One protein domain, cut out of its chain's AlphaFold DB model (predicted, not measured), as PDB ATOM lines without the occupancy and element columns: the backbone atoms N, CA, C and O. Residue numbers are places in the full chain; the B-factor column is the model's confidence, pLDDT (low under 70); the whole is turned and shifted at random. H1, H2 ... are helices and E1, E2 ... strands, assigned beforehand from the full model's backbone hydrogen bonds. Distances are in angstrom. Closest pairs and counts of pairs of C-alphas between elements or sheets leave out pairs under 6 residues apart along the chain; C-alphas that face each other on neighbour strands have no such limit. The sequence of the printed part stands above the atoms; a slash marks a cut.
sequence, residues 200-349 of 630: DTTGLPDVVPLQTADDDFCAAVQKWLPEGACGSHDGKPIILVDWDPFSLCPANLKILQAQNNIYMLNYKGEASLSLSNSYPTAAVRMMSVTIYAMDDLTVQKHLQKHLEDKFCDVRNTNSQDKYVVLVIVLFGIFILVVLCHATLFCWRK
ATOM      1  N   ASP A 200      67.232 114.437 122.933       64.06
ATOM      2  CA  ASP A 200      68.433 114.252 123.737       64.06
ATOM      3  C   ASP A 200      68.783 112.763 123.840       64.06
ATOM      4  O   ASP A 200      68.197 112.003 124.607       64.06
ATOM      5  N   THR A 201      69.743 112.351 123.017       65.81
ATOM      6  CA  THR A 201      70.263 110.991 122.935       65.81
ATOM      7  C   THR A 201      71.486 110.849 123.843       65.81
ATOM      8  O   THR A 201      72.478 110.198 123.495       65.81
ATOM      9  N   THR A 202      71.451 111.499 125.013       70.12
ATOM     10  CA  THR A 202      72.510 111.416 126.021       70.12
ATOM     11  C   THR A 202      72.760 109.956 126.408       70.12
ATOM     12  O   THR A 202      71.862 109.230 126.824       70.12
ATOM     13  N   GLY A 203      74.011 109.507 126.264       73.12
ATOM     14  CA  GLY A 203      74.461 108.168 126.666       73.12
ATOM     15  C   GLY A 203      74.871 107.237 125.523       73.12
ATOM     16  O   GLY A 203      75.586 106.268 125.789       73.12
ATOM     17  N   LEU A 204      74.505 107.550 124.274       79.75
ATOM     18  CA  LEU A 204      75.023 106.862 123.089       79.75
ATOM     19  C   LEU A 204      76.235 107.599 122.493       79.75
ATOM     20  O   LEU A 204      76.257 108.835 122.491       79.75
ATOM     21  N   PRO A 205      77.237 106.867 121.967       83.62
ATOM     22  CA  PRO A 205      78.314 107.460 121.188       83.62
ATOM     23  C   PRO A 205      77.752 108.078 119.906       83.62
ATOM     24  O   PRO A 205      76.621 107.805 119.498       83.62
ATOM     25  N   ASP A 206      78.541 108.927 119.261       85.00
ATOM     26  CA  ASP A 206      78.130 109.501 117.987       85.00
ATOM     27  C   ASP A 206      78.123 108.449 116.880       85.00
ATOM     28  O   ASP A 206      78.943 107.527 116.859       85.00
ATOM     29  N   VAL A 207      77.183 108.603 115.946       89.12
ATOM     30  CA  VAL A 207      77.211 107.821 114.713       89.12
ATOM     31  C   VAL A 207      78.338 108.363 113.827       89.12
ATOM     32  O   VAL A 207      78.539 109.576 113.701       89.12
ATOM     33  N   VAL A 208      79.076 107.458 113.202       89.88
ATOM     34  CA  VAL A 208      80.252 107.753 112.385       89.88
ATOM     35  C   VAL A 208      80.020 107.301 110.943       89.88
ATOM     36  O   VAL A 208      79.321 106.310 110.732       89.88
ATOM     37  N   PRO A 209      80.574 107.991 109.932       89.62
ATOM     38  CA  PRO A 209      80.487 107.532 108.550       89.62
ATOM     39  C   PRO A 209      81.070 106.123 108.382       89.62
ATOM     40  O   PRO A 209      82.143 105.827 108.916       89.62
ATOM     41  N   LEU A 210      80.392 105.269 107.614       86.31
ATOM     42  CA  LEU A 210      80.923 103.958 107.245       86.31
ATOM     43  C   LEU A 210      82.076 104.141 106.252       86.31
ATOM     44  O   LEU A 210      81.850 104.490 105.094       86.31
ATOM     45  N   GLN A 211      83.301 103.875 106.699       77.56
ATOM     46  CA  GLN A 211      84.490 103.923 105.842       77.56
ATOM     47  C   GLN A 211      84.599 102.659 104.982       77.56
ATOM     48  O   GLN A 211      84.673 102.728 103.758       77.56
ATOM     49  N   THR A 212      84.542 101.492 105.621       72.25
ATOM     50  CA  THR A 212      84.618 100.176 104.980       72.25
ATOM     51  C   THR A 212      83.750  99.190 105.746       72.25
ATOM     52  O   THR A 212      83.639  99.294 106.965       72.25
ATOM     53  N   ALA A 213      83.177  98.216 105.045       69.12
ATOM     54  CA  ALA A 213      82.641  97.022 105.680       69.12
ATOM     55  C   ALA A 213      83.627  95.875 105.544       69.12
ATOM     56  O   ALA A 213      84.083  95.563 104.441       69.12
ATOM     57  N   ASP A 214      83.891  95.239 106.666       71.12
ATOM     58  CA  ASP A 214      84.556  93.956 106.762       71.12
ATOM     59  C   ASP A 214      83.531  92.855 107.083       71.12
ATOM     60  O   ASP A 214      82.314  93.082 107.162       71.12
ATOM     61  N   ASP A 215      84.029  91.628 107.213       73.00
ATOM     62  CA  ASP A 215      83.203  90.480 107.573       73.00
ATOM     63  C   ASP A 215      82.633  90.615 108.996       73.00
ATOM     64  O   ASP A 215      81.504  90.186 109.236       73.00
ATOM     65  N   ASP A 216      83.345  91.289 109.906       74.25
ATOM     66  CA  ASP A 216      82.883  91.559 111.272       74.25
ATOM     67  C   ASP A 216      81.647  92.465 111.276       74.25
ATOM     68  O   ASP A 216      80.660  92.187 111.965       74.25
ATOM     69  N   PHE A 217      81.647  93.515 110.452       76.06
ATOM     70  CA  PHE A 217      80.471  94.345 110.231       76.06
ATOM     71  C   PHE A 217      79.315  93.534 109.644       76.06
ATOM     72  O   PHE A 217      78.189  93.640 110.130       76.06
ATOM     73  N   CYS A 218      79.575  92.693 108.639       75.56
ATOM     74  CA  CYS A 218      78.528  91.861 108.046       75.56
ATOM     75  C   CYS A 218      77.915  90.900 109.077       75.56
ATOM     76  O   CYS A 218      76.692  90.761 109.141       75.56
ATOM     77  N   ALA A 219      78.744  90.294 109.928       76.62
ATOM     78  CA  ALA A 219      78.303  89.438 111.021       76.62
ATOM     79  C   ALA A 219      77.500  90.211 112.081       76.62
ATOM     80  O   ALA A 219      76.537  89.680 112.635       76.62
ATOM     81  N   ALA A 220      77.855  91.469 112.354       75.62
ATOM     82  CA  ALA A 220      77.092  92.327 113.253       75.62
ATOM     83  C   ALA A 220      75.717  92.690 112.669       75.62
ATOM     84  O   ALA A 220      74.719  92.587 113.379       75.62
ATOM     85  N   VAL A 221      75.652  93.033 111.376       75.75
ATOM     86  CA  VAL A 221      74.397  93.354 110.670       75.75
ATOM     87  C   VAL A 221      73.452  92.162 110.634       75.75
ATOM     88  O   VAL A 221      72.247  92.316 110.822       75.75
ATOM     89  N   GLN A 222      73.997  90.958 110.443       76.12
ATOM     90  CA  GLN A 222      73.210  89.730 110.411       76.12
ATOM     91  C   GLN A 222      72.361  89.536 111.674       76.12
ATOM     92  O   GLN A 222      71.270  88.980 111.586       76.12
ATOM     93  N   LYS A 223      72.827  90.012 112.837       76.19
ATOM     94  CA  LYS A 223      72.091  89.900 114.106       76.19
ATOM     95  C   LYS A 223      70.806  90.731 114.138       76.19
ATOM     96  O   LYS A 223      69.937  90.435 114.949       76.19
ATOM     97  N   TRP A 224      70.691  91.770 113.307       74.31
ATOM     98  CA  TRP A 224      69.494  92.622 113.244       74.31
ATOM     99  C   TRP A 224      68.408  92.039 112.357       74.31
ATOM    100  O   TRP A 224      67.239  92.407 112.469       74.31
ATOM    101  N   LEU A 225      68.810  91.211 111.400       76.56
ATOM    102  CA  LEU A 225      67.903  90.718 110.392       76.56
ATOM    103  C   LEU A 225      67.177  89.470 110.909       76.56
ATOM    104  O   LEU A 225      67.743  88.719 111.709       76.56
ATOM    105  N   PRO A 226      65.939  89.219 110.446       70.44
ATOM    106  CA  PRO A 226      65.242  87.976 110.740       70.44
ATOM    107  C   PRO A 226      66.117  86.758 110.434       70.44
ATOM    108  O   PRO A 226      66.913  86.769 109.489       70.44
ATOM    109  N   GLU A 227      65.946  85.688 111.206       68.88
ATOM    110  CA  GLU A 227      66.567  84.405 110.882       68.88
ATOM    111  C   GLU A 227      66.191  84.011 109.441       68.88
ATOM    112  O   GLU A 227      65.028  84.097 109.048       68.88
ATOM    113  N   GLY A 228      67.185  83.665 108.619       67.31
ATOM    114  CA  GLY A 228      66.973  83.398 107.190       67.31
ATOM    115  C   GLY A 228      67.052  84.619 106.263       67.31
ATOM    116  O   GLY A 228      67.047  84.448 105.050       67.31
ATOM    117  N   ALA A 229      67.271  85.837 106.770       70.88
ATOM    118  CA  ALA A 229      67.618  87.005 105.942       70.88
ATOM    119  C   ALA A 229      69.021  86.932 105.296       70.88
ATOM    120  O   ALA A 229      69.534  87.913 104.749       70.88
ATOM    121  N   CYS A 230      69.639  85.753 105.340       67.94
ATOM    122  CA  CYS A 230      70.726  85.331 104.478       67.94
ATOM    123  C   CYS A 230      70.125  84.671 103.233       67.94
ATOM    124  O   CYS A 230      69.510  83.613 103.321       67.94
ATOM    125  N   GLY A 231      70.343  85.245 102.056       62.81
ATOM    126  CA  GLY A 231      69.898  84.606 100.810       62.81
ATOM    127  C   GLY A 231      70.698  85.007  99.588       62.81
ATOM    128  O   GLY A 231      70.243  84.844  98.456       62.81
ATOM    129  N   SER A 232      71.889  85.570  99.790       61.22
ATOM    130  CA  SER A 232      72.866  85.590  98.709       61.22
ATOM    131  C   SER A 232      73.349  84.170  98.442       61.22
ATOM    132  O   SER A 232      73.340  83.325  99.338       61.22
ATOM    133  N   HIS A 233      73.803  83.910  97.216       60.31
ATOM    134  CA  HIS A 233      74.490  82.657  96.882       60.31
ATOM    135  C   HIS A 233      75.622  82.341  97.881       60.31
ATOM    136  O   HIS A 233      75.955  81.179  98.111       60.31
ATOM    137  N   ASP A 234      76.192  83.374  98.496       67.88
ATOM    138  CA  ASP A 234      77.348  83.287  99.376       67.88
ATOM    139  C   ASP A 234      76.948  83.330 100.873       67.88
ATOM    140  O   ASP A 234      77.805  83.528 101.728       67.88
ATOM    141  N   GLY A 235      75.653  83.193 101.206       77.31
ATOM    142  CA  GLY A 235      75.144  83.182 102.588       77.31
ATOM    143  C   GLY A 235      75.180  84.536 103.309       77.31
ATOM    144  O   GLY A 235      74.972  84.601 104.517       77.31
ATOM    145  N   LYS A 236      75.443  85.628 102.582       80.94
ATOM    146  CA  LYS A 236      75.571  86.979 103.147       80.94
ATOM    147  C   LYS A 236      74.204  87.592 103.494       80.94
ATOM    148  O   LYS A 236      73.224  87.294 102.795       80.94
ATOM    149  N   PRO A 237      74.149  88.476 104.513       84.81
ATOM    150  CA  PRO A 237      72.940  89.211 104.868       84.81
ATOM    151  C   PRO A 237      72.397  89.997 103.680       84.81
ATOM    152  O   PRO A 237      73.168  90.557 102.897       84.81
ATOM    153  N   ILE A 238      71.075  90.081 103.566       86.94
ATOM    154  CA  ILE A 238      70.404  90.977 102.626       86.94
ATOM    155  C   ILE A 238      69.836  92.164 103.398       86.94
ATOM    156  O   ILE A 238      69.060  91.991 104.332       86.94
ATOM    157  N   ILE A 239      70.181  93.372 102.964       87.50
ATOM    158  CA  ILE A 239      69.583  94.615 103.449       87.50
ATOM    159  C   ILE A 239      68.691  95.223 102.366       87.50
ATOM    160  O   ILE A 239      68.947  95.079 101.172       87.50
ATOM    161  N   LEU A 240      67.639  95.914 102.787       88.88
ATOM    162  CA  LEU A 240      66.755  96.695 101.928       88.88
ATOM    163  C   LEU A 240      67.162  98.174 101.954       88.88
ATOM    164  O   LEU A 240      67.196  98.798 103.013       88.88
ATOM    165  N   VAL A 241      67.448  98.776 100.810       89.06
ATOM    166  CA  VAL A 241      67.747 100.213 100.721       89.06
ATOM    167  C   VAL A 241      66.792 100.819  99.716       89.06
ATOM    168  O   VAL A 241      66.821 100.435  98.560       89.06
ATOM    169  N   ASP A 242      65.902 101.703 100.172       86.19
ATOM    170  CA  ASP A 242      64.811 102.253  99.352       86.19
ATOM    171  C   ASP A 242      64.039 101.179  98.556       86.19
ATOM    172  O   ASP A 242      63.801 101.310  97.362       86.19
ATOM    173  N   TRP A 243      63.668 100.091  99.242       86.44
ATOM    174  CA  TRP A 243      63.028  98.894  98.673       86.44
ATOM    175  C   TRP A 243      63.919  97.994  97.812       86.44
ATOM    176  O   TRP A 243      63.458  96.933  97.401       86.44
ATOM    177  N   ASP A 244      65.195  98.302  97.619       90.75
ATOM    178  CA  ASP A 244      66.086  97.463  96.821       90.75
ATOM    179  C   ASP A 244      66.864  96.457  97.694       90.75
ATOM    180  O   ASP A 244      67.510  96.850  98.670       90.75
ATOM    181  N   PRO A 245      66.800  95.142  97.392       90.81
ATOM    182  CA  PRO A 245      67.398  94.087  98.211       90.81
ATOM    183  C   PRO A 245      68.867  93.815  97.845       90.81
ATOM    184  O   PRO A 245      69.181  92.952  97.014       90.81
ATOM    185  N   PHE A 246      69.789  94.489  98.525       90.25
ATOM    186  CA  PHE A 246      71.229  94.316  98.341       90.25
ATOM    187  C   PHE A 246      71.793  93.244  99.266       90.25
ATOM    188  O   PHE A 246      71.578  93.273 100.476       90.25
ATOM    189  N   SER A 247      72.602  92.329  98.728       89.00
ATOM    190  CA  SER A 247      73.498  91.561  99.597       89.00
ATOM    191  C   SER A 247      74.541  92.483 100.199       89.00
ATOM    192  O   SER A 247      75.140  93.293  99.490       89.00
ATOM    193  N   LEU A 248      74.797  92.330 101.486       85.19
ATOM    194  CA  LEU A 248      75.817  93.083 102.178       85.19
ATOM    195  C   LEU A 248      77.190  92.502 101.835       85.19
ATOM    196  O   LEU A 248      77.659  91.530 102.420       85.19
ATOM    197  N   CYS A 249      77.813  93.065 100.808       83.00
ATOM    198  CA  CYS A 249      79.154  92.712 100.373       83.00
ATOM    199  C   CYS A 249      79.922  93.973  99.953       83.00
ATOM    200  O   CYS A 249      79.295  94.988  99.636       83.00
ATOM    201  N   PRO A 250      81.266  93.921  99.895       83.44
ATOM    202  CA  PRO A 250      82.074  95.078  99.517       83.44
ATOM    203  C   PRO A 250      81.679  95.703  98.171       83.44
ATOM    204  O   PRO A 250      81.672  96.925  98.047       83.44
ATOM    205  N   ALA A 251      81.308  94.893  97.172       85.56
ATOM    206  CA  ALA A 251      80.888  95.390  95.862       85.56
ATOM    207  C   ALA A 251      79.594  96.218  95.936       85.56
ATOM    208  O   ALA A 251      79.567  97.357  95.474       85.56
ATOM    209  N   ASN A 252      78.549  95.693  96.581       89.19
ATOM    210  CA  ASN A 252      77.285  96.416  96.733       89.19
ATOM    211  C   ASN A 252      77.427  97.631  97.651       89.19
ATOM    212  O   ASN A 252      76.764  98.639  97.439       89.19
ATOM    213  N   LEU A 253      78.314  97.582  98.643       86.12
ATOM    214  CA  LEU A 253      78.555  98.734  99.503       86.12
ATOM    215  C   LEU A 253      79.221  99.891  98.775       86.12
ATOM    216  O   LEU A 253      78.882 101.027  99.070       86.12
ATOM    217  N   LYS A 254      80.084  99.630  97.788       86.25
ATOM    218  CA  LYS A 254      80.597 100.697  96.917       86.25
ATOM    219  C   LYS A 254      79.467 101.380  96.145       86.25
ATOM    220  O   LYS A 254      79.448 102.605  96.077       86.25
ATOM    221  N   ILE A 255      78.511 100.604  95.624       88.75
ATOM    222  CA  ILE A 255      77.311 101.138  94.953       88.75
ATOM    223  C   ILE A 255      76.508 101.993  95.940       88.75
ATOM    224  O   ILE A 255      76.204 103.153  95.667       88.75
ATOM    225  N   LEU A 256      76.235 101.453  97.129       90.88
ATOM    226  CA  LEU A 256      75.465 102.147  98.156       90.88
ATOM    227  C   LEU A 256      76.165 103.415  98.656       90.88
ATOM    228  O   LEU A 256      75.487 104.419  98.824       90.88
ATOM    229  N   GLN A 257      77.485 103.406  98.856       88.75
ATOM    230  CA  GLN A 257      78.271 104.577  99.269       88.75
ATOM    231  C   GLN A 257      78.313 105.657  98.183       88.75
ATOM    232  O   GLN A 257      78.352 106.841  98.505       88.75
ATOM    233  N   ALA A 258      78.286 105.275  96.902       88.00
ATOM    234  CA  ALA A 258      78.202 106.236  95.805       88.00
ATOM    235  C   ALA A 258      76.835 106.942  95.754       88.00
ATOM    236  O   ALA A 258      76.743 108.078  95.295       88.00
ATOM    237  N   GLN A 259      75.781 106.277  96.231       89.12
ATOM    238  CA  GLN A 259      74.396 106.750  96.147       89.12
ATOM    239  C   GLN A 259      73.841 107.290  97.475       89.12
ATOM    240  O   GLN A 259      72.808 107.956  97.483       89.12
ATOM    241  N   ASN A 260      74.488 106.993  98.604       91.50
ATOM    242  CA  ASN A 260      73.966 107.265  99.939       91.50
ATOM    243  C   ASN A 260      75.062 107.743 100.893       91.50
ATOM    244  O   ASN A 260      76.194 107.264 100.878       91.50
ATOM    245  N   ASN A 261      74.660 108.591 101.837       90.31
ATOM    246  CA  ASN A 261      75.408 108.810 103.065       90.31
ATOM    247  C   ASN A 261      75.135 107.640 104.013       90.31
ATOM    248  O   ASN A 261      73.990 107.428 104.418       90.31
ATOM    249  N   ILE A 262      76.178 106.898 104.379       91.69
ATOM    250  CA  ILE A 262      76.064 105.728 105.253       91.69
ATOM    251  C   ILE A 262      76.720 106.025 106.598       91.69
ATOM    252  O   ILE A 262      77.894 106.398 106.644       91.69
ATOM    253  N   TYR A 263      75.985 105.814 107.689       91.62
ATOM    254  CA  TYR A 263      76.494 105.948 109.052       91.62
ATOM    255  C   TYR A 263      76.332 104.656 109.832       91.62
ATOM    256  O   TYR A 263      75.397 103.885 109.628       91.62
ATOM    257  N   MET A 264      77.227 104.470 110.788       91.06
ATOM    258  CA  MET A 264      77.188 103.395 111.756       91.06
ATOM    259  C   MET A 264      77.299 103.920 113.171       91.06
ATOM    260  O   MET A 264      77.900 104.960 113.419       91.06
ATOM    261  N   LEU A 265      76.808 103.137 114.117       87.69
ATOM    262  CA  LEU A 265      77.118 103.315 115.526       87.69
ATOM    263  C   LEU A 265      77.402 101.955 116.133       87.69
ATOM    264  O   LEU A 265      76.621 101.035 115.925       87.69
ATOM    265  N   ASN A 266      78.509 101.843 116.866       84.88
ATOM    266  CA  ASN A 266      78.846 100.665 117.656       84.88
ATOM    267  C   ASN A 266      78.909 101.063 119.132       84.88
ATOM    268  O   ASN A 266      79.660 101.965 119.510       84.88
ATOM    269  N   TYR A 267      78.106 100.410 119.961       81.62
ATOM    270  CA  TYR A 267      78.015 100.674 121.383       81.62
ATOM    271  C   TYR A 267      77.788  99.376 122.152       81.62
ATOM    272  O   TYR A 267      76.847  98.639 121.889       81.62
ATOM    273  N   LYS A 268      78.663  99.096 123.126       81.88
ATOM    274  CA  LYS A 268      78.579  97.904 123.995       81.88
ATOM    275  C   LYS A 268      78.469  96.569 123.232       81.88
ATOM    276  O   LYS A 268      77.880  95.622 123.737       81.88
ATOM    277  N   GLY A 269      79.077  96.479 122.048       73.75
ATOM    278  CA  GLY A 269      79.049  95.271 121.214       73.75
ATOM    279  C   GLY A 269      77.811  95.147 120.323       73.75
ATOM    280  O   GLY A 269      77.701  94.174 119.578       73.75
ATOM    281  N   GLU A 270      76.914  96.133 120.360       78.12
ATOM    282  CA  GLU A 270      75.813  96.279 119.418       78.12
ATOM    283  C   GLU A 270      76.189  97.311 118.360       78.12
ATOM    284  O   GLU A 270      76.632  98.415 118.676       78.12
ATOM    285  N   ALA A 271      76.018  96.950 117.095       81.81
ATOM    286  CA  ALA A 271      76.158  97.883 115.992       81.81
ATOM    287  C   ALA A 271      74.773  98.292 115.468       81.81
ATOM    288  O   ALA A 271      73.781  97.609 115.705       81.81
ATOM    289  N   SER A 272      74.715  99.391 114.730       87.62
ATOM    290  CA  SER A 272      73.548  99.856 113.978       87.62
ATOM    291  C   SER A 272      74.011 100.564 112.712       87.62
ATOM    292  O   SER A 272      75.137 101.066 112.653       87.62
ATOM    293  N   LEU A 273      73.144 100.612 111.706       90.56
ATOM    294  CA  LEU A 273      73.445 101.133 110.375       90.56
ATOM    295  C   LEU A 273      72.319 102.048 109.918       90.56
ATOM    296  O   LEU A 273      71.146 101.724 110.071       90.56
ATOM    297  N   SER A 274      72.660 103.154 109.275       92.12
ATOM    298  CA  SER A 274      71.685 103.936 108.533       92.12
ATOM    299  C   SER A 274      72.240 104.412 107.205       92.12
ATOM    300  O   SER A 274      73.434 104.668 107.061       92.12
ATOM    301  N   LEU A 275      71.352 104.532 106.228       93.44
ATOM    302  CA  LEU A 275      71.648 105.016 104.891       93.44
ATOM    303  C   LEU A 275      70.676 106.143 104.579       93.44
ATOM    304  O   LEU A 275      69.489 106.027 104.885       93.44
ATOM    305  N   SER A 276      71.160 107.220 103.968       92.31
ATOM    306  CA  SER A 276      70.274 108.232 103.410       92.31
ATOM    307  C   SER A 276      70.692 108.706 102.036       92.31
ATOM    308  O   SER A 276      71.871 108.910 101.753       92.31
ATOM    309  N   ASN A 277      69.687 108.975 101.214       91.25
ATOM    310  CA  ASN A 277      69.833 109.699  99.965       91.25
ATOM    311  C   ASN A 277      68.863 110.884  99.964       91.25
ATOM    312  O   ASN A 277      67.811 110.864 100.609       91.25
ATOM    313  N   SER A 278      69.227 111.947  99.259       89.19
ATOM    314  CA  SER A 278      68.348 113.077  99.024       89.19
ATOM    315  C   SER A 278      68.390 113.480  97.564       89.19
ATOM    316  O   SER A 278      69.457 113.750  97.024       89.19
ATOM    317  N   TYR A 279      67.210 113.584  96.969       88.81
ATOM    318  CA  TYR A 279      67.031 113.919  95.566       88.81
ATOM    319  C   TYR A 279      65.918 114.960  95.401       88.81
ATOM    320  O   TYR A 279      64.987 115.024  96.217       88.81
ATOM    321  N   PRO A 280      66.014 115.841  94.394       88.62
ATOM    322  CA  PRO A 280      64.919 116.723  94.036       88.62
ATOM    323  C   PRO A 280      63.768 115.928  93.407       88.62
ATOM    324  O   PRO A 280      63.964 114.946  92.699       88.62
ATOM    325  N   THR A 281      62.550 116.384  93.657       87.12
ATOM    326  CA  THR A 281      61.341 115.983  92.940       87.12
ATOM    327  C   THR A 281      60.627 117.239  92.440       87.12
ATOM    328  O   THR A 281      61.051 118.363  92.726       87.12
ATOM    329  N   ALA A 282      59.530 117.080  91.695       83.00
ATOM    330  CA  ALA A 282      58.800 118.218  91.134       83.00
ATOM    331  C   ALA A 282      58.269 119.197  92.204       83.00
ATOM    332  O   ALA A 282      58.246 120.404  91.966       83.00
ATOM    333  N   ALA A 283      57.867 118.703  93.384       80.56
ATOM    334  CA  ALA A 283      57.347 119.551  94.462       80.56
ATOM    335  C   ALA A 283      58.387 119.921  95.524       80.56
ATOM    336  O   ALA A 283      58.333 121.018  96.086       80.56
ATOM    337  N   VAL A 284      59.283 118.999  95.882       81.25
ATOM    338  CA  VAL A 284      60.135 119.132  97.071       81.25
ATOM    339  C   VAL A 284      61.472 118.428  96.877       81.25
ATOM    340  O   VAL A 284      61.653 117.624  95.978       81.25
ATOM    341  N   ARG A 285      62.433 118.698  97.760       82.94
ATOM    342  CA  ARG A 285      63.573 117.797  97.935       82.94
ATOM    343  C   ARG A 285      63.150 116.678  98.880       82.94
ATOM    344  O   ARG A 285      62.779 116.965 100.020       82.94
ATOM    345  N   MET A 286      63.201 115.442  98.402       84.19
ATOM    346  CA  MET A 286      62.945 114.250  99.199       84.19
ATOM    347  C   MET A 286      64.224 113.820  99.913       84.19
ATOM    348  O   MET A 286      65.338 114.038  99.431       84.19
ATOM    349  N   MET A 287      64.057 113.234 101.092       86.69
ATOM    350  CA  MET A 287      65.118 112.559 101.824       86.69
ATOM    351  C   MET A 287      64.587 111.191 102.223       86.69
ATOM    352  O   MET A 287      63.597 111.109 102.948       86.69
ATOM    353  N   SER A 288      65.229 110.143 101.720       87.81
ATOM    354  CA  SER A 288      64.972 108.768 102.133       87.81
ATOM    355  C   SER A 288      66.017 108.395 103.174       87.81
ATOM    356  O   SER A 288      67.200 108.668 102.972       87.81
ATOM    357  N   VAL A 289      65.579 107.843 104.306       90.06
ATOM    358  CA  VAL A 289      66.463 107.364 105.372       90.06
ATOM    359  C   VAL A 289      66.018 105.966 105.763       90.06
ATOM    360  O   VAL A 289      64.899 105.785 106.242       90.06
ATOM    361  N   THR A 290      66.909 104.995 105.603       90.69
ATOM    362  CA  THR A 290      66.712 103.630 106.089       90.69
ATOM    363  C   THR A 290      67.599 103.413 107.303       90.69
ATOM    364  O   THR A 290      68.796 103.685 107.241       90.69
ATOM    365  N   ILE A 291      67.027 102.927 108.407       89.31
ATOM    366  CA  ILE A 291      67.740 102.708 109.670       89.31
ATOM    367  C   ILE A 291      67.536 101.264 110.123       89.31
ATOM    368  O   ILE A 291      66.406 100.788 110.204       89.31
ATOM    369  N   TYR A 292      68.642 100.606 110.453       87.06
ATOM    370  CA  TYR A 292      68.722  99.287 111.061       87.06
ATOM    371  C   TYR A 292      69.255  99.437 112.484       87.06
ATOM    372  O   TYR A 292      70.425  99.779 112.686       87.06
ATOM    373  N   ALA A 293      68.387  99.217 113.467       86.31
ATOM    374  CA  ALA A 293      68.701  99.334 114.884       86.31
ATOM    375  C   ALA A 293      67.770  98.440 115.715       86.31
ATOM    376  O   ALA A 293      66.670  98.113 115.269       86.31
ATOM    377  N   MET A 294      68.214  98.067 116.917       83.00
ATOM    378  CA  MET A 294      67.457  97.204 117.836       83.00
ATOM    379  C   MET A 294      66.542  97.985 118.788       83.00
ATOM    380  O   MET A 294      65.630  97.404 119.373       83.00
ATOM    381  N   ASP A 295      66.775  99.289 118.950       84.81
ATOM    382  CA  ASP A 295      66.078 100.133 119.914       84.81
ATOM    383  C   ASP A 295      65.802 101.548 119.374       84.81
ATOM    384  O   ASP A 295      66.518 102.078 118.517       84.81
ATOM    385  N   ASP A 296      64.761 102.181 119.919       84.81
ATOM    386  CA  ASP A 296      64.292 103.503 119.498       84.81
ATOM    387  C   ASP A 296      65.321 104.619 119.733       84.81
ATOM    388  O   ASP A 296      65.352 105.594 118.977       84.81
ATOM    389  N   LEU A 297      66.166 104.510 120.766       85.44
ATOM    390  CA  LEU A 297      67.157 105.538 121.088       85.44
ATOM    391  C   LEU A 297      68.239 105.584 120.003       85.44
ATOM    392  O   LEU A 297      68.613 106.661 119.532       85.44
ATOM    393  N   THR A 298      68.682 104.416 119.545       87.94
ATOM    394  CA  THR A 298      69.610 104.286 118.421       87.94
ATOM    395  C   THR A 298      68.984 104.785 117.115       87.94
ATOM    396  O   THR A 298      69.640 105.510 116.361       87.94
ATOM    397  N   VAL A 299      67.696 104.498 116.862       87.12
ATOM    398  CA  VAL A 299      66.964 105.059 115.707       87.12
ATOM    399  C   VAL A 299      66.957 106.589 115.745       87.12
ATOM    400  O   VAL A 299      67.279 107.236 114.744       87.12
ATOM    401  N   GLN A 300      66.635 107.179 116.899       85.19
ATOM    402  CA  GLN A 300      66.624 108.632 117.078       85.19
ATOM    403  C   GLN A 300      68.007 109.245 116.845       85.19
ATOM    404  O   GLN A 300      68.101 110.275 116.177       85.19
ATOM    405  N   LYS A 301      69.077 108.596 117.320       88.38
ATOM    406  CA  LYS A 301      70.458 109.063 117.132       88.38
ATOM    407  C   LYS A 301      70.852 109.104 115.651       88.38
ATOM    408  O   LYS A 301      71.385 110.114 115.186       88.38
ATOM    409  N   HIS A 302      70.552 108.045 114.892       91.06
ATOM    410  CA  HIS A 302      70.785 108.015 113.440       91.06
ATOM    411  C   HIS A 302      69.979 109.087 112.713       91.06
ATOM    412  O   HIS A 302      70.530 109.834 111.902       91.06
ATOM    413  N   LEU A 303      68.686 109.208 113.026       87.69
ATOM    414  CA  LEU A 303      67.823 110.212 112.412       87.69
ATOM    415  C   LEU A 303      68.322 111.636 112.700       87.69
ATOM    416  O   LEU A 303      68.393 112.456 111.785       87.69
ATOM    417  N   GLN A 304      68.703 111.923 113.947       84.94
ATOM    418  CA  GLN A 304      69.250 113.217 114.342       84.94
ATOM    419  C   GLN A 304      70.504 113.555 113.532       84.94
ATOM    420  O   GLN A 304      70.576 114.651 112.977       84.94
ATOM    421  N   LYS A 305      71.449 112.616 113.394       88.75
ATOM    422  CA  LYS A 305      72.665 112.849 112.604       88.75
ATOM    423  C   LYS A 305      72.354 113.196 111.154       88.75
ATOM    424  O   LYS A 305      72.872 114.179 110.626       88.75
ATOM    425  N   HIS A 306      71.511 112.390 110.512       88.00
ATOM    426  CA  HIS A 306      71.110 112.599 109.121       88.00
ATOM    427  C   HIS A 306      70.492 113.982 108.917       88.00
ATOM    428  O   HIS A 306      70.803 114.670 107.945       88.00
ATOM    429  N   LEU A 307      69.651 114.413 109.858       81.94
ATOM    430  CA  LEU A 307      69.066 115.748 109.839       81.94
ATOM    431  C   LEU A 307      70.141 116.831 110.012       81.94
ATOM    432  O   LEU A 307      70.182 117.764 109.212       81.94
ATOM    433  N   GLU A 308      71.021 116.718 111.010       81.06
ATOM    434  CA  GLU A 308      72.091 117.688 111.288       81.06
ATOM    435  C   GLU A 308      73.027 117.905 110.093       81.06
ATOM    436  O   GLU A 308      73.279 119.055 109.714       81.06
ATOM    437  N   ASP A 309      73.482 116.826 109.455       82.88
ATOM    438  CA  ASP A 309      74.407 116.910 108.324       82.88
ATOM    439  C   ASP A 309      73.729 117.571 107.110       82.88
ATOM    440  O   ASP A 309      74.297 118.472 106.487       82.88
ATOM    441  N   LYS A 310      72.452 117.255 106.840       76.94
ATOM    442  CA  LYS A 310      71.690 117.934 105.776       76.94
ATOM    443  C   LYS A 310      71.387 119.402 106.097       76.94
ATOM    444  O   LYS A 310      71.359 120.230 105.184       76.94
ATOM    445  N   PHE A 311      71.186 119.772 107.365       68.06
ATOM    446  CA  PHE A 311      71.044 121.182 107.756       68.06
ATOM    447  C   PHE A 311      72.332 121.979 107.535       68.06
ATOM    448  O   PHE A 311      72.264 123.154 107.152       68.06
ATOM    449  N   CYS A 312      73.489 121.360 107.764       61.69
ATOM    450  CA  CYS A 312      74.783 121.986 107.520       61.69
ATOM    451  C   CYS A 312      74.988 122.280 106.025       61.69
ATOM    452  O   CYS A 312      75.343 123.411 105.677       61.69
ATOM    453  N   ASP A 313      74.646 121.338 105.142       62.34
ATOM    454  CA  ASP A 313      74.732 121.526 103.684       62.34
ATOM    455  C   ASP A 313      73.870 122.699 103.186       62.34
ATOM    456  O   ASP A 313      74.311 123.533 102.386       62.34
ATOM    457  N   VAL A 314      72.638 122.829 103.693       59.91
ATOM    458  CA  VAL A 314      71.723 123.911 103.287       59.91
ATOM    459  C   VAL A 314      72.199 125.283 103.773       59.91
ATOM    460  O   VAL A 314      72.001 126.290 103.088       59.91
ATOM    461  N   ARG A 315      72.835 125.373 104.951       58.28
ATOM    462  CA  ARG A 315      73.437 126.640 105.403       58.28
ATOM    463  C   ARG A 315      74.651 127.014 104.568       58.28
ATOM    464  O   ARG A 315      74.791 128.189 104.227       58.28
ATOM    465  N   ASN A 316      75.490 126.039 104.228       58.44
ATOM    466  CA  ASN A 316      76.695 126.287 103.448       58.44
ATOM    467  C   ASN A 316      76.356 126.760 102.035       58.44
ATOM    468  O   ASN A 316      76.858 127.808 101.633       58.44
ATOM    469  N   THR A 317      75.421 126.101 101.348       56.12
ATOM    470  CA  THR A 317      74.955 126.512 100.007       56.12
ATOM    471  C   THR A 317      74.312 127.901 100.015       56.12
ATOM    472  O   THR A 317      74.714 128.771  99.247       56.12
ATOM    473  N   ASN A 318      73.430 128.195 100.980       57.34
ATOM    474  CA  ASN A 318      72.858 129.541 101.128       57.34
ATOM    475  C   ASN A 318      73.892 130.619 101.474       57.34
ATOM    476  O   ASN A 318      73.664 131.796 101.192       57.34
ATOM    477  N   SER A 319      74.989 130.266 102.146       57.41
ATOM    478  CA  SER A 319      76.070 131.216 102.405       57.41
ATOM    479  C   SER A 319      76.888 131.453 101.140       57.41
ATOM    480  O   SER A 319      77.147 132.603 100.798       57.41
ATOM    481  N   GLN A 320      77.215 130.391 100.403       55.97
ATOM    482  CA  GLN A 320      78.062 130.451  99.221       55.97
ATOM    483  C   GLN A 320      77.370 131.213  98.087       55.97
ATOM    484  O   GLN A 320      77.985 132.107  97.514       55.97
ATOM    485  N   ASP A 321      76.072 130.995  97.868       59.84
ATOM    486  CA  ASP A 321      75.290 131.762  96.891       59.84
ATOM    487  C   ASP A 321      75.203 133.247  97.268       59.84
ATOM    488  O   ASP A 321      75.324 134.127  96.414       59.84
ATOM    489  N   LYS A 322      75.083 133.559  98.564       69.31
ATOM    490  CA  LYS A 322      75.133 134.950  99.037       69.31
ATOM    491  C   LYS A 322      76.509 135.571  98.831       69.31
ATOM    492  O   LYS A 322      76.570 136.740  98.462       69.31
ATOM    493  N   TYR A 323      77.595 134.823  99.028       76.06
ATOM    494  CA  TYR A 323      78.949 135.303  98.753       76.06
ATOM    495  C   TYR A 323      79.187 135.503  97.256       76.06
ATOM    496  O   TYR A 323      79.750 136.525  96.886       76.06
ATOM    497  N   VAL A 324      78.712 134.605  96.391       77.94
ATOM    498  CA  VAL A 324      78.826 134.754  94.932       77.94
ATOM    499  C   VAL A 324      78.054 135.985  94.458       77.94
ATOM    500  O   VAL A 324      78.615 136.822  93.752       77.94
ATOM    501  N   VAL A 325      76.809 136.171  94.909       78.62
ATOM    502  CA  VAL A 325      76.025 137.375  94.589       78.62
ATOM    503  C   VAL A 325      76.702 138.635  95.138       78.62
ATOM    504  O   VAL A 325      76.802 139.633  94.426       78.62
ATOM    505  N   LEU A 326      77.226 138.596  96.367       86.12
ATOM    506  CA  LEU A 326      77.950 139.722  96.961       86.12
ATOM    507  C   LEU A 326      79.220 140.065  96.167       86.12
ATOM    508  O   LEU A 326      79.469 141.238  95.906       86.12
ATOM    509  N   VAL A 327      79.993 139.066  95.737       89.75
ATOM    510  CA  VAL A 327      81.202 139.250  94.921       89.75
ATOM    511  C   VAL A 327      80.853 139.839  93.555       89.75
ATOM    512  O   VAL A 327      81.508 140.788  93.131       89.75
ATOM    513  N   ILE A 328      79.790 139.362  92.896       91.19
ATOM    514  CA  ILE A 328      79.317 139.921  91.618       91.19
ATOM    515  C   ILE A 328      78.900 141.389  91.786       91.19
ATOM    516  O   ILE A 328      79.279 142.235  90.974       91.19
ATOM    517  N   VAL A 329      78.169 141.721  92.855       91.75
ATOM    518  CA  VAL A 329      77.760 143.105  93.149       91.75
ATOM    519  C   VAL A 329      78.974 143.995  93.425       91.75
ATOM    520  O   VAL A 329      79.067 145.090  92.869       91.75
ATOM    521  N   LEU A 330      79.933 143.529  94.229       94.38
ATOM    522  CA  LEU A 330      81.163 144.269  94.520       94.38
ATOM    523  C   LEU A 330      82.008 144.489  93.258       94.38
ATOM    524  O   LEU A 330      82.525 145.588  93.054       94.38
ATOM    525  N   PHE A 331      82.094 143.489  92.379       95.25
ATOM    526  CA  PHE A 331      82.791 143.604  91.100       95.25
ATOM    527  C   PHE A 331      82.099 144.602  90.158       95.25
ATOM    528  O   PHE A 331      82.760 145.443  89.549       95.25
ATOM    529  N   GLY A 332      80.763 144.590  90.104       95.75
ATOM    530  CA  GLY A 332      79.979 145.575  89.354       95.75
ATOM    531  C   GLY A 332      80.192 147.013  89.847       95.75
ATOM    532  O   GLY A 332      80.391 147.924  89.040       95.75
ATOM    533  N   ILE A 333      80.228 147.222  91.168       95.94
ATOM    534  CA  ILE A 333      80.531 148.530  91.773       95.94
ATOM    535  C   ILE A 333      81.959 148.966  91.432       95.94
ATOM    536  O   ILE A 333      82.177 150.122  91.067       95.94
ATOM    537  N   PHE A 334      82.930 148.053  91.505       95.81
ATOM    538  CA  PHE A 334      84.319 148.346  91.164       95.81
ATOM    539  C   PHE A 334      84.465 148.812  89.707       95.81
ATOM    540  O   PHE A 334      85.083 149.848  89.457       95.81
ATOM    541  N   ILE A 335      83.824 148.124  88.753       96.31
ATOM    542  CA  ILE A 335      83.807 148.534  87.337       96.31
ATOM    543  C   ILE A 335      83.211 149.937  87.180       96.31
ATOM    544  O   ILE A 335      83.781 150.775  86.480       96.31
ATOM    545  N   LEU A 336      82.095 150.226  87.857       96.56
ATOM    546  CA  LEU A 336      81.453 151.539  87.797       96.56
ATOM    547  C   LEU A 336      82.383 152.652  88.310       96.56
ATOM    548  O   LEU A 336      82.487 153.708  87.687       96.56
ATOM    549  N   VAL A 337      83.097 152.410  89.412       96.69
ATOM    550  CA  VAL A 337      84.067 153.357  89.980       96.69
ATOM    551  C   VAL A 337      85.223 153.607  89.009       96.69
ATOM    552  O   VAL A 337      85.587 154.763  88.780       96.69
ATOM    553  N   VAL A 338      85.761 152.559  88.380       96.50
ATOM    554  CA  VAL A 338      86.829 152.682  87.376       96.50
ATOM    555  C   VAL A 338      86.357 153.490  86.162       96.50
ATOM    556  O   VAL A 338      87.062 154.400  85.724       96.50
ATOM    557  N   LEU A 339      85.146 153.236  85.657       96.38
ATOM    558  CA  LEU A 339      84.562 153.997  84.545       96.38
ATOM    559  C   LEU A 339      84.305 155.467  84.916       96.38
ATOM    560  O   LEU A 339      84.598 156.369  84.126       96.38
ATOM    561  N   CYS A 340      83.832 155.743  86.132       95.75
ATOM    562  CA  CYS A 340      83.691 157.104  86.656       95.75
ATOM    563  C   CYS A 340      85.046 157.823  86.755       95.75
ATOM    564  O   CYS A 340      85.166 158.985  86.369       95.75
ATOM    565  N   HIS A 341      86.100 157.146  87.214       95.25
ATOM    566  CA  HIS A 341      87.441 157.729  87.247       95.25
ATOM    567  C   HIS A 341      88.006 157.974  85.847       95.25
ATOM    568  O   HIS A 341      88.588 159.034  85.612       95.25
ATOM    569  N   ALA A 342      87.801 157.050  84.907       94.88
ATOM    570  CA  ALA A 342      88.233 157.208  83.523       94.88
ATOM    571  C   ALA A 342      87.528 158.392  82.842       94.88
ATOM    572  O   ALA A 342      88.182 159.224  82.216       94.88
ATOM    573  N   THR A 343      86.212 158.529  83.021       94.38
ATOM    574  CA  THR A 343      85.439 159.658  82.476       94.38
ATOM    575  C   THR A 343      85.841 160.990  83.111       94.38
ATOM    576  O   THR A 343      86.070 161.960  82.387       94.38
ATOM    577  N   LEU A 344      86.036 161.043  84.435       94.81
ATOM    578  CA  LEU A 344      86.553 162.231  85.125       94.81
ATOM    579  C   LEU A 344      87.969 162.600  84.672       94.81
ATOM    580  O   LEU A 344      88.278 163.784  84.518       94.81
ATOM    581  N   PHE A 345      88.834 161.612  84.443       94.50
ATOM    582  CA  PHE A 345      90.183 161.830  83.929       94.50
ATOM    583  C   PHE A 345      90.155 162.369  82.494       94.50
ATOM    584  O   PHE A 345      90.812 163.370  82.209       94.50
ATOM    585  N   CYS A 346      89.344 161.774  81.612       91.62
ATOM    586  CA  CYS A 346      89.118 162.264  80.252       91.62
ATOM    587  C   CYS A 346      88.586 163.703  80.250       91.62
ATOM    588  O   CYS A 346      89.109 164.547  79.523       91.62
ATOM    589  N   TRP A 347      87.620 164.006  81.119       90.31
ATOM    590  CA  TRP A 347      87.062 165.348  81.272       90.31
ATOM    591  C   TRP A 347      88.105 166.363  81.762       90.31
ATOM    592  O   TRP A 347      88.250 167.444  81.188       90.31
ATOM    593  N   ARG A 348      88.913 166.011  82.774       91.25
ATOM    594  CA  ARG A 348      90.012 166.871  83.254       91.25
ATOM    595  C   ARG A 348      91.088 167.083  82.191       91.25
ATOM    596  O   ARG A 348      91.582 168.200  82.051       91.25
ATOM    597  N   LYS A 349      91.430 166.047  81.420       88.75
ATOM    598  CA  LYS A 349      92.408 166.133  80.326       88.75
ATOM    599  C   LYS A 349      91.911 167.029  79.189       88.75
ATOM    600  O   LYS A 349      92.698 167.807  78.659       88.75
TER     601      LYS A 349
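This is residues 200 to 349 of the 630 residues of the protein "N-acetyltransferase domain-containing protein" of Branchiostoma floridae (UniProt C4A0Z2). A compact body is built on a twisted, three-stranded sheet, and one very long helix, H3, starts over a face of that sheet and then sticks out as a long straight arm, residues 311 to 349. H1, H2 and the small hairpin E1 and E2 lie about the sheet. The printed part has 150 residues, in the order H1 E1 E2 H2 E3 E4 E5 H3, of mixed class; the sheet E3 - E4 - E5 is antiparallel. The whole is extended, with a radius of gyration of the C-alphas of 24.8 A and spans of 90 by 37 by 32 A.

After residues 200 to 214, H1 is residues 215 to 222, beginning at C-alpha 215 (83.203, 90.480, 107.573). E1 is 238 to 241, E2 244 to 247, H2 250 to 259, E3 261 to 267, 20.2 A, E4 270 to 280, 34.4 A, and E5 285 to 292, 23.3 A. H3, residues 296 to 349, is 79.0 A long and ends at C-alpha 349 (92.408, 166.133, 80.326).

E3, E4 and E5 form a meander, each strand the antiparallel neighbour of the one before, with N 263 and O 274 at 2.9 A and N 275 and O 290 at 2.9 A. H3 is on this sheet, slantwise to E4 at 39 degrees on the local plane; the C-alphas of Ser 274 and His 302, the closest of E4 and H3, are 6.4 A apart. H1 and H2 only graze the sheet. In the hairpin E1 and E2, N 239 and O 246 are 2.9 A apart. In H1, H2 and H3 every O i to N i+4 pair is within hydrogen-bond range.

The farthest C-alphas, Glu 227 and Lys 349, are 91.0 A apart. The printed part has no cut, and the link H1 to E1 is long. Residues 311 to 322 are among those under pLDDT 70.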